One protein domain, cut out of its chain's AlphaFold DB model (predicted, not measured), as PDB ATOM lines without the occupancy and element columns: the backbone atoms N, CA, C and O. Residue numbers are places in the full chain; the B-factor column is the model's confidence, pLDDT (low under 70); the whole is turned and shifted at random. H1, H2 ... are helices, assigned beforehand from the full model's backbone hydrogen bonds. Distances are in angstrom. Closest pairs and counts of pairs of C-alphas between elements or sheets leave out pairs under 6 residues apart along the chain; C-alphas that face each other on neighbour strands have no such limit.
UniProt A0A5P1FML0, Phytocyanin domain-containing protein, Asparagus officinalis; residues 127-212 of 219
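This is residues 127 to 212 of the 219 residues of the protein "Phytocyanin domain-containing protein" of Asparagus officinalis (UniProt A0A5P1FML0). Two helical hairpins, H1 with H2 and H4 with H5, pack side by side as a small body, and the long helix H3 extends from it, with only its last residues close to H1, H4 and H5. Residues 145 to 157 lead from H2 out to the far end of H3, and residues 178 to 183 stick out as a free loop. The 86 printed residues have five named helices, H1 to H5 in chain order, and no named strand: all helix. The whole is only just compact, close to loose, with a radius of gyration of the C-alphas of 13.9 A, and elongated, spanning 42 by 27 by 18 A.

H3, residues 158 to 175, is close to but not clearly touching H1, residues 127 to 132; their closest C-alphas, Val 174 and Ala 127, are 6.2 A apart. H3 and H2, residues 136 to 144, are near each other. H1 and H2 touch as a hairpin, a shallow tilt of 12 degrees, closest at C-alphas 130 and 139, 5.4 A. H4, residues 186 to 192, touches H1, closest at C-alphas 186 and 128, 4.7 A. H5, residues 196 to 212, touches H4 as a hairpin with residues 196 to 203 alone, at a steep tilt of 44 degrees, closest at C-alphas 199 and 190, 5.7 A. H2 and H5 touch, closest at C-alphas 136 and 198, 6.3 A, and run the same way at 15 degrees. H2 and H4 are apart. Every O i to N i+4 pair is within hydrogen-bond range in H1, H2 and H4, against 13 of 14 in H3 and 10 of 13 in H5.

H3 is 25.6 A long from C-alpha 158 at (83.195, 204.182, 215.726), and H5 24.0 A to C-alpha 212 at (88.057, 190.362, 199.489). H5 has a kink of 46 degrees near residue 206. H1 begins at C-alpha 127 at (64.716, 185.895, 199.193).

The C-alphas of Thr 157 and Arg 194 are the two farthest apart, 43.0 A. The printed part has no cut, and the link H2 to H3 is long. Confidence is under 70 at residues 149 to 155, 173, 176 to 183 and 206 to 212.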
ATOM      1  N   ALA A 127      63.786 186.938 199.627       80.62
ATOM      2  CA  ALA A 127      64.716 185.895 199.193       80.62
ATOM      3  C   ALA A 127      64.122 184.482 199.333       80.62
ATOM      4  O   ALA A 127      64.151 183.726 198.367       80.62
ATOM      5  N   HIS A 128      63.516 184.129 200.481       80.69
ATOM      6  CA  HIS A 128      62.818 182.840 200.634       80.69
ATOM      7  C   HIS A 128      61.710 182.670 199.594       80.69
ATOM      8  O   HIS A 128      61.556 181.582 199.049       80.69
ATOM      9  N   LEU A 129      60.961 183.736 199.294       78.12
ATOM     10  CA  LEU A 129      59.909 183.699 198.281       78.12
ATOM     11  C   LEU A 129      60.466 183.480 196.873       78.12
ATOM     12  O   LEU A 129      59.945 182.641 196.138       78.12
ATOM     13  N   ALA A 130      61.518 184.213 196.503       84.00
ATOM     14  CA  ALA A 130      62.164 184.052 195.208       84.00
ATOM     15  C   ALA A 130      62.694 182.618 195.032       84.00
ATOM     16  O   ALA A 130      62.444 182.001 194.003       84.00
ATOM     17  N   VAL A 131      63.307 182.038 196.071       87.75
ATOM     18  CA  VAL A 131      63.746 180.631 196.072       87.75
ATOM     19  C   VAL A 131      62.563 179.667 195.962       87.75
ATOM     20  O   VAL A 131      62.572 178.778 195.114       87.75
ATOM     21  N   ALA A 132      61.515 179.842 196.774       84.00
ATOM     22  CA  ALA A 132      60.334 178.975 196.754       84.00
ATOM     23  C   ALA A 132      59.639 178.960 195.382       84.00
ATOM     24  O   ALA A 132      59.102 177.935 194.969       84.00
ATOM     25  N   ARG A 133      59.666 180.093 194.671       85.75
ATOM     26  CA  ARG A 133      59.107 180.248 193.322       85.75
ATOM     27  C   ARG A 133      60.090 179.907 192.198       85.75
ATOM     28  O   ARG A 133      59.689 179.969 191.041       85.75
ATOM     29  N   ARG A 134      61.348 179.568 192.513       89.50
ATOM     30  CA  ARG A 134      62.458 179.454 191.544       89.50
ATOM     31  C   ARG A 134      62.620 180.709 190.669       89.50
ATOM     32  O   ARG A 134      63.040 180.640 189.518       89.50
ATOM     33  N   ASP A 135      62.290 181.876 191.214       87.56
ATOM     34  CA  ASP A 135      62.446 183.169 190.553       87.56
ATOM     35  C   ASP A 135      63.882 183.678 190.738       87.56
ATOM     36  O   ASP A 135      64.200 184.497 191.609       87.56
ATOM     37  N   HIS A 136      64.788 183.150 189.915       92.38
ATOM     38  CA  HIS A 136      66.208 183.502 189.966       92.38
ATOM     39  C   HIS A 136      66.472 184.965 189.586       92.38
ATOM     40  O   HIS A 136      67.470 185.542 190.022       92.38
ATOM     41  N   VAL A 137      65.596 185.580 188.785       88.38
ATOM     42  CA  VAL A 137      65.730 186.980 188.358       88.38
ATOM     43  C   VAL A 137      65.440 187.906 189.534       88.38
ATOM     44  O   VAL A 137      66.255 188.782 189.839       88.38
ATOM     45  N   ALA A 138      64.331 187.675 190.241       83.88
ATOM     46  CA  ALA A 138      64.024 188.391 191.470       83.88
ATOM     47  C   ALA A 138      65.119 188.172 192.521       83.88
ATOM     48  O   ALA A 138      65.566 189.139 193.135       83.88
ATOM     49  N   LEU A 139      65.612 186.937 192.680       86.56
ATOM     50  CA  LEU A 139      66.673 186.626 193.641       86.56
ATOM     51  C   LEU A 139      67.981 187.379 193.347       86.56
ATOM     52  O   LEU A 139      68.554 187.985 194.253       86.56
ATOM     53  N   ARG A 140      68.432 187.416 192.083       88.44
ATOM     54  CA  ARG A 140      69.614 188.204 191.680       88.44
ATOM     55  C   ARG A 140      69.400 189.693 191.915       88.44
ATOM     56  O   ARG A 140      70.282 190.352 192.454       88.44
ATOM     57  N   ARG A 141      68.229 190.224 191.550       83.81
ATOM     58  CA  ARG A 141      67.901 191.639 191.766       83.81
ATOM     59  C   ARG A 141      67.932 192.000 193.249       83.81
ATOM     60  O   ARG A 141      68.478 193.041 193.591       83.81
ATOM     61  N   LEU A 142      67.396 191.139 194.115       80.31
ATOM     62  CA  LEU A 142      67.435 191.332 195.564       80.31
ATOM     63  C   LEU A 142      68.873 191.425 196.071       80.31
ATOM     64  O   LEU A 142      69.203 192.388 196.753       80.31
ATOM     65  N   ILE A 143      69.734 190.487 195.676       82.56
ATOM     66  CA  ILE A 143      71.146 190.474 196.083       82.56
ATOM     67  C   ILE A 143      71.897 191.706 195.571       82.56
ATOM     68  O   ILE A 143      72.670 192.294 196.317       82.56
ATOM     69  N   LEU A 144      71.630 192.149 194.339       82.44
ATOM     70  CA  LEU A 144      72.248 193.354 193.772       82.44
ATOM     71  C   LEU A 144      71.832 194.649 194.484       82.44
ATOM     72  O   LEU A 144      72.548 195.640 194.397       82.44
ATOM     73  N   THR A 145      70.682 194.660 195.162       79.62
ATOM     74  CA  THR A 145      70.210 195.827 195.927       79.62
ATOM     75  C   THR A 145      70.703 195.868 197.371       79.62
ATOM     76  O   THR A 145      70.421 196.842 198.069       79.62
ATOM     77  N   LEU A 146      71.401 194.829 197.841       77.00
ATOM     78  CA  LEU A 146      71.925 194.793 199.202       77.00
ATOM     79  C   LEU A 146      73.130 195.732 199.356       77.00
ATOM     80  O   LEU A 146      73.941 195.842 198.430       77.00
ATOM     81  N   PRO A 147      73.274 196.398 200.517       73.56
ATOM     82  CA  PRO A 147      74.458 197.196 200.794       73.56
ATOM     83  C   PRO A 147      75.694 196.293 200.826       73.56
ATOM     84  O   PRO A 147      75.643 195.155 201.300       73.56
ATOM     85  N   ARG A 148      76.815 196.804 200.310       72.88
ATOM     86  CA  ARG A 148      78.111 196.143 200.475       72.88
ATOM     87  C   ARG A 148      78.603 196.384 201.894       72.88
ATOM     88  O   ARG A 148      78.537 197.512 202.375       72.88
ATOM     89  N   LEU A 149      79.085 195.330 202.538       67.44
ATOM     90  CA  LEU A 149      79.769 195.453 203.820       67.44
ATOM     91  C   LEU A 149      81.178 196.010 203.585       67.44
ATOM     92  O   LEU A 149      81.824 195.549 202.638       67.44
ATOM     93  N   PRO A 150      81.630 196.994 204.383       62.28
ATOM     94  CA  PRO A 150      83.010 197.460 204.331       62.28
ATOM     95  C   PRO A 150      83.963 196.340 204.770       62.28
ATOM     96  O   PRO A 150      83.591 195.464 205.558       62.28
ATOM     97  N   GLU A 151      85.181 196.344 204.230       61.69
ATOM     98  CA  GLU A 151      86.214 195.382 204.620       61.69
ATOM     99  C   GLU A 151      86.625 195.633 206.081       61.69
ATOM    100  O   GLU A 151      86.639 196.771 206.549       61.69
ATOM    101  N   ALA A 152      86.967 194.574 206.824       57.97
ATOM    102  CA  ALA A 152      87.319 194.685 208.247       57.97
ATOM    103  C   ALA A 152      88.546 195.586 208.506       57.97
ATOM    104  O   ALA A 152      88.743 196.048 209.624       57.97
ATOM    105  N   GLU A 153      89.349 195.832 207.471       56.97
ATOM    106  CA  GLU A 153      90.550 196.669 207.496       56.97
ATOM    107  C   GLU A 153      90.248 198.169 207.277       56.97
ATOM    108  O   GLU A 153      91.102 199.012 207.535       56.97
ATOM    109  N   GLU A 154      89.032 198.512 206.838       58.31
ATOM    110  CA  GLU A 154      88.607 199.878 206.488       58.31
ATOM    111  C   GLU A 154      87.793 200.557 207.609       58.31
ATOM    112  O   GLU A 154      87.537 201.755 207.558       58.31
ATOM    113  N   VAL A 155      87.405 199.811 208.650       60.81
ATOM    114  CA  VAL A 155      86.670 200.342 209.808       60.81
ATOM    115  C   VAL A 155      87.672 200.858 210.838       60.81
ATOM    116  O   VAL A 155      88.180 200.100 211.665       60.81
ATOM    117  N   THR A 156      87.968 202.154 210.787       72.19
ATOM    118  CA  THR A 156      88.936 202.797 211.696       72.19
ATOM    119  C   THR A 156      88.269 203.708 212.724       72.19
ATOM    120  O   THR A 156      88.907 204.116 213.697       72.19
ATOM    121  N   THR A 157      86.976 203.988 212.544       80.69
ATOM    122  CA  THR A 157      86.174 204.865 213.403       80.69
ATOM    123  C   THR A 157      84.945 204.158 213.983       80.69
ATOM    124  O   THR A 157      84.466 203.144 213.463       80.69
ATOM    125  N   GLU A 158      84.412 204.696 215.085       82.25
ATOM    126  CA  GLU A 158      83.195 204.182 215.726       82.25
ATOM    127  C   GLU A 158      81.974 204.339 214.805       82.25
ATOM    128  O   GLU A 158      81.127 203.449 214.712       82.25
ATOM    129  N   GLU A 159      81.916 205.429 214.041       81.19
ATOM    130  CA  GLU A 159      80.850 205.701 213.083       81.19
ATOM    131  C   GLU A 159      80.829 204.693 211.925       81.19
ATOM    132  O   GLU A 159      79.756 204.215 211.546       81.19
ATOM    133  N   GLU A 160      81.996 204.331 211.381       79.44
ATOM    134  CA  GLU A 160      82.131 203.296 210.344       79.44
ATOM    135  C   GLU A 160      81.731 201.915 210.872       79.44
ATOM    136  O   GLU A 160      81.095 201.137 210.157       79.44
ATOM    137  N   SER A 161      82.033 201.634 212.141       78.25
ATOM    138  CA  SER A 161      81.629 200.397 212.814       78.25
ATOM    139  C   SER A 161      80.106 200.301 212.925       78.25
ATOM    140  O   SER A 161      79.506 199.319 212.482       78.25
ATOM    141  N   ILE A 162      79.451 201.372 213.393       79.12
ATOM    142  CA  ILE A 162      77.985 201.455 213.476       79.12
ATOM    143  C   ILE A 162      77.349 201.353 212.079       79.12
ATOM    144  O   ILE A 162      76.310 200.710 211.904       79.12
ATOM    145  N   ALA A 163      77.942 201.985 211.061       76.81
ATOM    146  CA  ALA A 163      77.451 201.906 209.687       76.81
ATOM    147  C   ALA A 163      77.577 200.485 209.108       76.81
ATOM    148  O   ALA A 163      76.642 200.005 208.459       76.81
ATOM    149  N   SER A 164      78.689 199.802 209.384       76.44
ATOM    150  CA  SER A 164      78.925 198.408 209.000       76.44
ATOM    151  C   SER A 164      77.924 197.461 209.666       76.44
ATOM    152  O   SER A 164      77.308 196.637 208.989       76.44
ATOM    153  N   GLU A 165      77.669 197.635 210.966       79.75
ATOM    154  CA  GLU A 165      76.684 196.844 211.708       79.75
ATOM    155  C   GLU A 165      75.270 197.018 211.133       79.75
ATOM    156  O   GLU A 165      74.586 196.034 210.849       79.75
ATOM    157  N   ARG A 166      74.859 198.260 210.845       75.38
ATOM    158  CA  ARG A 166      73.564 198.549 210.201       75.38
ATOM    159  C   ARG A 166      73.453 197.925 208.810       75.38
ATOM    160  O   ARG A 166      72.394 197.413 208.439       75.38
ATOM    161  N   ALA A 167      74.529 197.958 208.023       74.44
ATOM    162  CA  ALA A 167      74.564 197.313 206.714       74.44
ATOM    163  C   ALA A 167      74.468 195.781 206.839       74.44
ATOM    164  O   ALA A 167      73.729 195.149 206.081       74.44
ATOM    165  N   ALA A 168      75.141 195.186 207.828       75.00
ATOM    166  CA  ALA A 168      75.097 193.750 208.107       75.00
ATOM    167  C   ALA A 168      73.715 193.299 208.570       75.00
ATOM    168  O   ALA A 168      73.224 192.265 208.114       75.00
ATOM    169  N   GLU A 169      73.047 194.099 209.397       73.19
ATOM    170  CA  GLU A 169      71.667 193.860 209.809       73.19
ATOM    171  C   GLU A 169      70.715 193.882 208.602       73.19
ATOM    172  O   GLU A 169      69.904 192.968 208.435       73.19
ATOM    173  N   ALA A 170      70.863 194.857 207.699       70.25
ATOM    174  CA  ALA A 170      70.051 194.957 206.486       70.25
ATOM    175  C   ALA A 170      70.252 193.764 205.530       70.25
ATOM    176  O   ALA A 170      69.284 193.261 204.954       70.25
ATOM    177  N   VAL A 171      71.491 193.285 205.376       76.25
ATOM    178  CA  VAL A 171      71.810 192.071 204.608       76.25
ATOM    179  C   VAL A 171      71.195 190.843 205.282       76.25
ATOM    180  O   VAL A 171      70.452 190.090 204.647       76.25
ATOM    181  N   SER A 172      71.442 190.664 206.580       75.19
ATOM    182  CA  SER A 172      70.955 189.529 207.372       75.19
ATOM    183  C   SER A 172      69.427 189.420 207.352       75.19
ATOM    184  O   SER A 172      68.886 188.332 207.138       75.19
ATOM    185  N   ALA A 173      68.721 190.554 207.433       69.94
ATOM    186  CA  ALA A 173      67.264 190.622 207.344       69.94
ATOM    187  C   ALA A 173      66.694 190.034 206.038       69.94
ATOM    188  O   ALA A 173      65.537 189.609 206.014       69.94
ATOM    189  N   VAL A 174      67.492 189.994 204.964       72.38
ATOM    190  CA  VAL A 174      67.090 189.483 203.646       72.38
ATOM    191  C   VAL A 174      67.605 188.065 203.388       72.38
ATOM    192  O   VAL A 174      66.838 187.252 202.870       72.38
ATOM    193  N   ILE A 175      68.866 187.753 203.716       75.31
ATOM    194  CA  ILE A 175      69.521 186.497 203.290       75.31
ATOM    195  C   ILE A 175      69.913 185.525 204.414       75.31
ATOM    196  O   ILE A 175      70.109 184.350 204.118       75.31
ATOM    197  N   ASP A 176      70.001 185.950 205.678       66.94
ATOM    198  CA  ASP A 176      70.479 185.103 206.793       66.94
ATOM    199  C   ASP A 176      69.638 185.274 208.069       66.94
ATOM    200  O   ASP A 176      70.129 185.303 209.199       66.94
ATOM    201  N   ARG A 177      68.320 185.391 207.900       64.25
ATOM    202  CA  ARG A 177      67.418 185.584 209.034       64.25
ATOM    203  C   ARG A 177      67.295 184.292 209.861       64.25
ATOM    204  O   ARG A 177      66.549 183.376 209.514       64.25
ATOM    205  N   ARG A 178      68.066 184.203 210.949       58.97
ATOM    206  CA  ARG A 178      68.157 183.033 211.852       58.97
ATOM    207  C   ARG A 178      67.110 182.999 212.970       58.97
ATOM    208  O   ARG A 178      67.078 182.045 213.744       58.97
ATOM    209  N   ASP A 179      66.255 184.006 213.063       55.28
ATOM    210  CA  ASP A 179      65.190 184.140 214.068       55.28
ATOM    211  C   ASP A 179      63.888 183.389 213.706       55.28
ATOM    212  O   ASP A 179      62.930 183.365 214.482       55.28
ATOM    213  N   VAL A 180      63.860 182.718 212.550       52.69
ATOM    214  CA  VAL A 180      62.752 181.863 212.104       52.69
ATOM    215  C   VAL A 180      62.766 180.526 212.869       52.69
ATOM    216  O   VAL A 180      63.841 179.953 213.087       52.69
ATOM    217  N   PRO A 181      61.606 179.946 213.238       45.28
ATOM    218  CA  PRO A 181      61.540 178.577 213.747       45.28
ATOM    219  C   PRO A 181      62.238 177.602 212.785       45.28
ATOM    220  O   PRO A 181      61.971 177.616 211.586       45.28
ATOM    221  N   LYS A 182      63.139 176.760 213.316       56.56
ATOM    222  CA  LYS A 182      64.071 175.867 212.585       56.56
ATOM    223  C   LYS A 182      65.288 176.535 211.918       56.56
ATOM    224  O   LYS A 182      66.060 175.823 211.284       56.56
ATOM    225  N   ARG A 183      65.503 177.849 212.086       64.31
ATOM    226  CA  ARG A 183      66.664 178.594 211.545       64.31
ATOM    227  C   ARG A 183      66.873 178.373 210.036       64.31
ATOM    228  O   ARG A 183      67.996 178.250 209.544       64.31
ATOM    229  N   GLU A 184      65.776 178.265 209.289       72.44
ATOM    230  CA  GLU A 184      65.823 178.006 207.853       72.44
ATOM    231  C   GLU A 184      66.132 179.290 207.068       72.44
ATOM    232  O   GLU A 184      65.309 180.203 206.995       72.44
ATOM    233  N   THR A 185      67.302 179.344 206.435       83.06
ATOM    234  CA  THR A 185      67.721 180.438 205.552       83.06
ATOM    235  C   THR A 185      67.215 180.179 204.127       83.06
ATOM    236  O   THR A 185      66.868 179.038 203.796       83.06
ATOM    237  N   PRO A 186      67.203 181.186 203.234       84.19
ATOM    238  CA  PRO A 186      66.929 180.962 201.815       84.19
ATOM    239  C   PRO A 186      67.855 179.901 201.205       84.19
ATOM    240  O   PRO A 186      67.431 179.148 200.333       84.19
ATOM    241  N   LEU A 187      69.098 179.797 201.697       87.94
ATOM    242  CA  LEU A 187      70.062 178.791 201.250       87.94
ATOM    243  C   LEU A 187      69.639 177.381 201.683       87.94
ATOM    244  O   LEU A 187      69.623 176.472 200.856       87.94
ATOM    245  N   HIS A 188      69.223 177.208 202.945       85.50
ATOM    246  CA  HIS A 188      68.665 175.940 203.432       85.50
ATOM    247  C   HIS A 188      67.450 175.502 202.597       85.50
ATOM    248  O   HIS A 188      67.339 174.327 202.235       85.50
ATOM    249  N   LEU A 189      66.572 176.447 202.240       84.69
ATOM    250  CA  LEU A 189      65.416 176.182 201.386       84.69
ATOM    251  C   LEU A 189      65.833 175.784 199.960       84.69
ATOM    252  O   LEU A 189      65.323 174.796 199.433       84.69
ATOM    253  N   ALA A 190      66.781 176.499 199.349       89.62
ATOM    254  CA  ALA A 190      67.263 176.217 197.994       89.62
ATOM    255  C   ALA A 190      67.874 174.810 197.885       89.62
ATOM    256  O   ALA A 190      67.568 174.065 196.951       89.62
ATOM    257  N   VAL A 191      68.665 174.406 198.886       90.75
ATOM    258  CA  VAL A 191      69.224 173.048 198.978       90.75
ATOM    259  C   VAL A 191      68.109 172.008 199.092       90.75
ATOM    260  O   VAL A 191      68.108 171.024 198.352       90.75
ATOM    261  N   ARG A 192      67.117 172.231 199.967       89.00
ATOM    262  CA  ARG A 192      65.989 171.302 200.146       89.00
ATOM    263  C   ARG A 192      65.165 171.131 198.869       89.00
ATOM    264  O   ARG A 192      64.742 170.021 198.559       89.00
ATOM    265  N   LEU A 193      64.964 172.216 198.121       90.25
ATOM    266  CA  LEU A 193      64.249 172.217 196.843       90.25
ATOM    267  C   LEU A 193      65.098 171.709 195.665       90.25
ATOM    268  O   LEU A 193      64.589 171.648 194.540       90.25
ATOM    269  N   ARG A 194      66.364 171.330 195.904       93.25
ATOM    270  CA  ARG A 194      67.335 170.921 194.876       93.25
ATOM    271  C   ARG A 194      67.429 171.956 193.753       93.25
ATOM    272  O   ARG A 194      67.299 171.634 192.575       93.25
ATOM    273  N   ASP A 195      67.579 173.216 194.136       93.62
ATOM    274  CA  ASP A 195      67.685 174.351 193.227       93.62
ATOM    275  C   ASP A 195      69.135 174.876 193.194       93.62
ATOM    276  O   ASP A 195      69.481 175.778 193.965       93.62
ATOM    277  N   PRO A 196      70.010 174.304 192.340       93.00
ATOM    278  CA  PRO A 196      71.430 174.652 192.320       93.00
ATOM    279  C   PRO A 196      71.670 176.108 191.908       93.00
ATOM    280  O   PRO A 196      72.590 176.742 192.415       93.00
ATOM    281  N   THR A 197      70.812 176.665 191.051       93.12
ATOM    282  CA  THR A 197      70.913 178.054 190.594       93.12
ATOM    283  C   THR A 197      70.691 179.022 191.750       93.12
ATOM    284  O   THR A 197      71.476 179.947 191.952       93.12
ATOM    285  N   SER A 198      69.645 178.802 192.553       91.50
ATOM    286  CA  SER A 198      69.402 179.629 193.740       91.50
ATOM    287  C   SER A 198      70.494 179.460 194.799       91.50
ATOM    288  O   SER A 198      70.867 180.447 195.432       91.50
ATOM    289  N   VAL A 199      71.042 178.247 194.963       91.06
ATOM    290  CA  VAL A 199      72.197 177.993 195.842       91.06
ATOM    291  C   VAL A 199      73.401 178.822 195.404       91.06
ATOM    292  O   VAL A 199      73.956 179.551 196.222       91.06
ATOM    293  N   GLU A 200      73.773 178.774 194.126       90.62
ATOM    294  CA  GLU A 200      74.903 179.539 193.591       90.62
ATOM    295  C   GLU A 200      74.704 181.047 193.779       90.62
ATOM    296  O   GLU A 200      75.594 181.746 194.264       90.62
ATOM    297  N   ILE A 201      73.509 181.549 193.458       89.19
ATOM    298  CA  ILE A 201      73.157 182.960 193.620       89.19
ATOM    299  C   ILE A 201      73.310 183.392 195.091       89.19
ATOM    300  O   ILE A 201      73.981 184.385 195.371       89.19
ATOM    301  N   LEU A 202      72.754 182.638 196.040       87.38
ATOM    302  CA  LEU A 202      72.840 182.957 197.469       87.38
ATOM    303  C   LEU A 202      74.262 182.824 198.025       87.38
ATOM    304  O   LEU A 202      74.702 183.675 198.797       87.38
ATOM    305  N   MET A 203      75.005 181.799 197.604       83.38
ATOM    306  CA  MET A 203      76.410 181.632 197.980       83.38
ATOM    307  C   MET A 203      77.277 182.757 197.422       83.38
ATOM    308  O   MET A 203      78.189 183.203 198.111       83.38
ATOM    309  N   SER A 204      76.979 183.268 196.225       78.19
ATOM    310  CA  SER A 204      77.699 184.411 195.661       78.19
ATOM    311  C   SER A 204      77.508 185.686 196.490       78.19
ATOM    312  O   SER A 204      78.469 186.428 196.665       78.19
ATOM    313  N   ALA A 205      76.324 185.891 197.088       72.25
ATOM    314  CA  ALA A 205      76.074 187.011 197.994       72.25
ATOM    315  C   ALA A 205      76.946 186.929 199.256       72.25
ATOM    316  O   ALA A 205      77.576 187.922 199.618       72.25
ATOM    317  N   GLY A 206      77.051 185.744 199.870       62.47
ATOM    318  CA  GLY A 206      77.934 185.499 201.020       62.47
ATOM    319  C   GLY A 206      79.427 185.521 200.664       62.47
ATOM    320  O   GLY A 206      80.250 186.013 201.431       62.47
ATOM    321  N   ALA A 207      79.787 185.058 199.464       44.78
ATOM    322  CA  ALA A 207      81.156 185.072 198.959       44.78
ATOM    323  C   ALA A 207      81.650 186.477 198.583       44.78
ATOM    324  O   ALA A 207      82.856 186.658 198.445       44.78
ATOM    325  N   SER A 208      80.769 187.475 198.443       48.66
ATOM    326  CA  SER A 208      81.170 188.873 198.221       48.66
ATOM    327  C   SER A 208      82.088 189.392 199.332       48.66
ATOM    328  O   SER A 208      83.041 190.094 199.022       48.66
ATOM    329  N   GLY A 209      81.846 188.998 200.592       47.03
ATOM    330  CA  GLY A 209      82.731 189.326 201.718       47.03
ATOM    331  C   GLY A 209      83.980 188.439 201.785       47.03
ATOM    332  O   GLY A 209      85.053 188.892 202.160       47.03
ATOM    333  N   PHE A 210      83.893 187.175 201.353       37.81
ATOM    334  CA  PHE A 210      85.038 186.248 201.386       37.81
ATOM    335  C   PHE A 210      86.034 186.470 200.231       37.81
ATOM    336  O   PHE A 210      87.229 186.212 200.367       37.81
ATOM    337  N   ARG A 211      85.565 186.972 199.080       40.50
ATOM    338  CA  ARG A 211      86.396 187.269 197.899       40.50
ATOM    339  C   ARG A 211      87.338 188.461 198.092       40.50
ATOM    340  O   ARG A 211      88.253 188.613 197.286       40.50
ATOM    341  N   GLN A 212      87.150 189.267 199.136       43.72
ATOM    342  CA  GLN A 212      88.057 190.362 199.489       43.72
ATOM    343  C   GLN A 212      89.255 189.865 200.317       43.72
ATOM    344  O   GLN A 212      90.390 190.214 200.005       43.72
TER     345      GLN A 212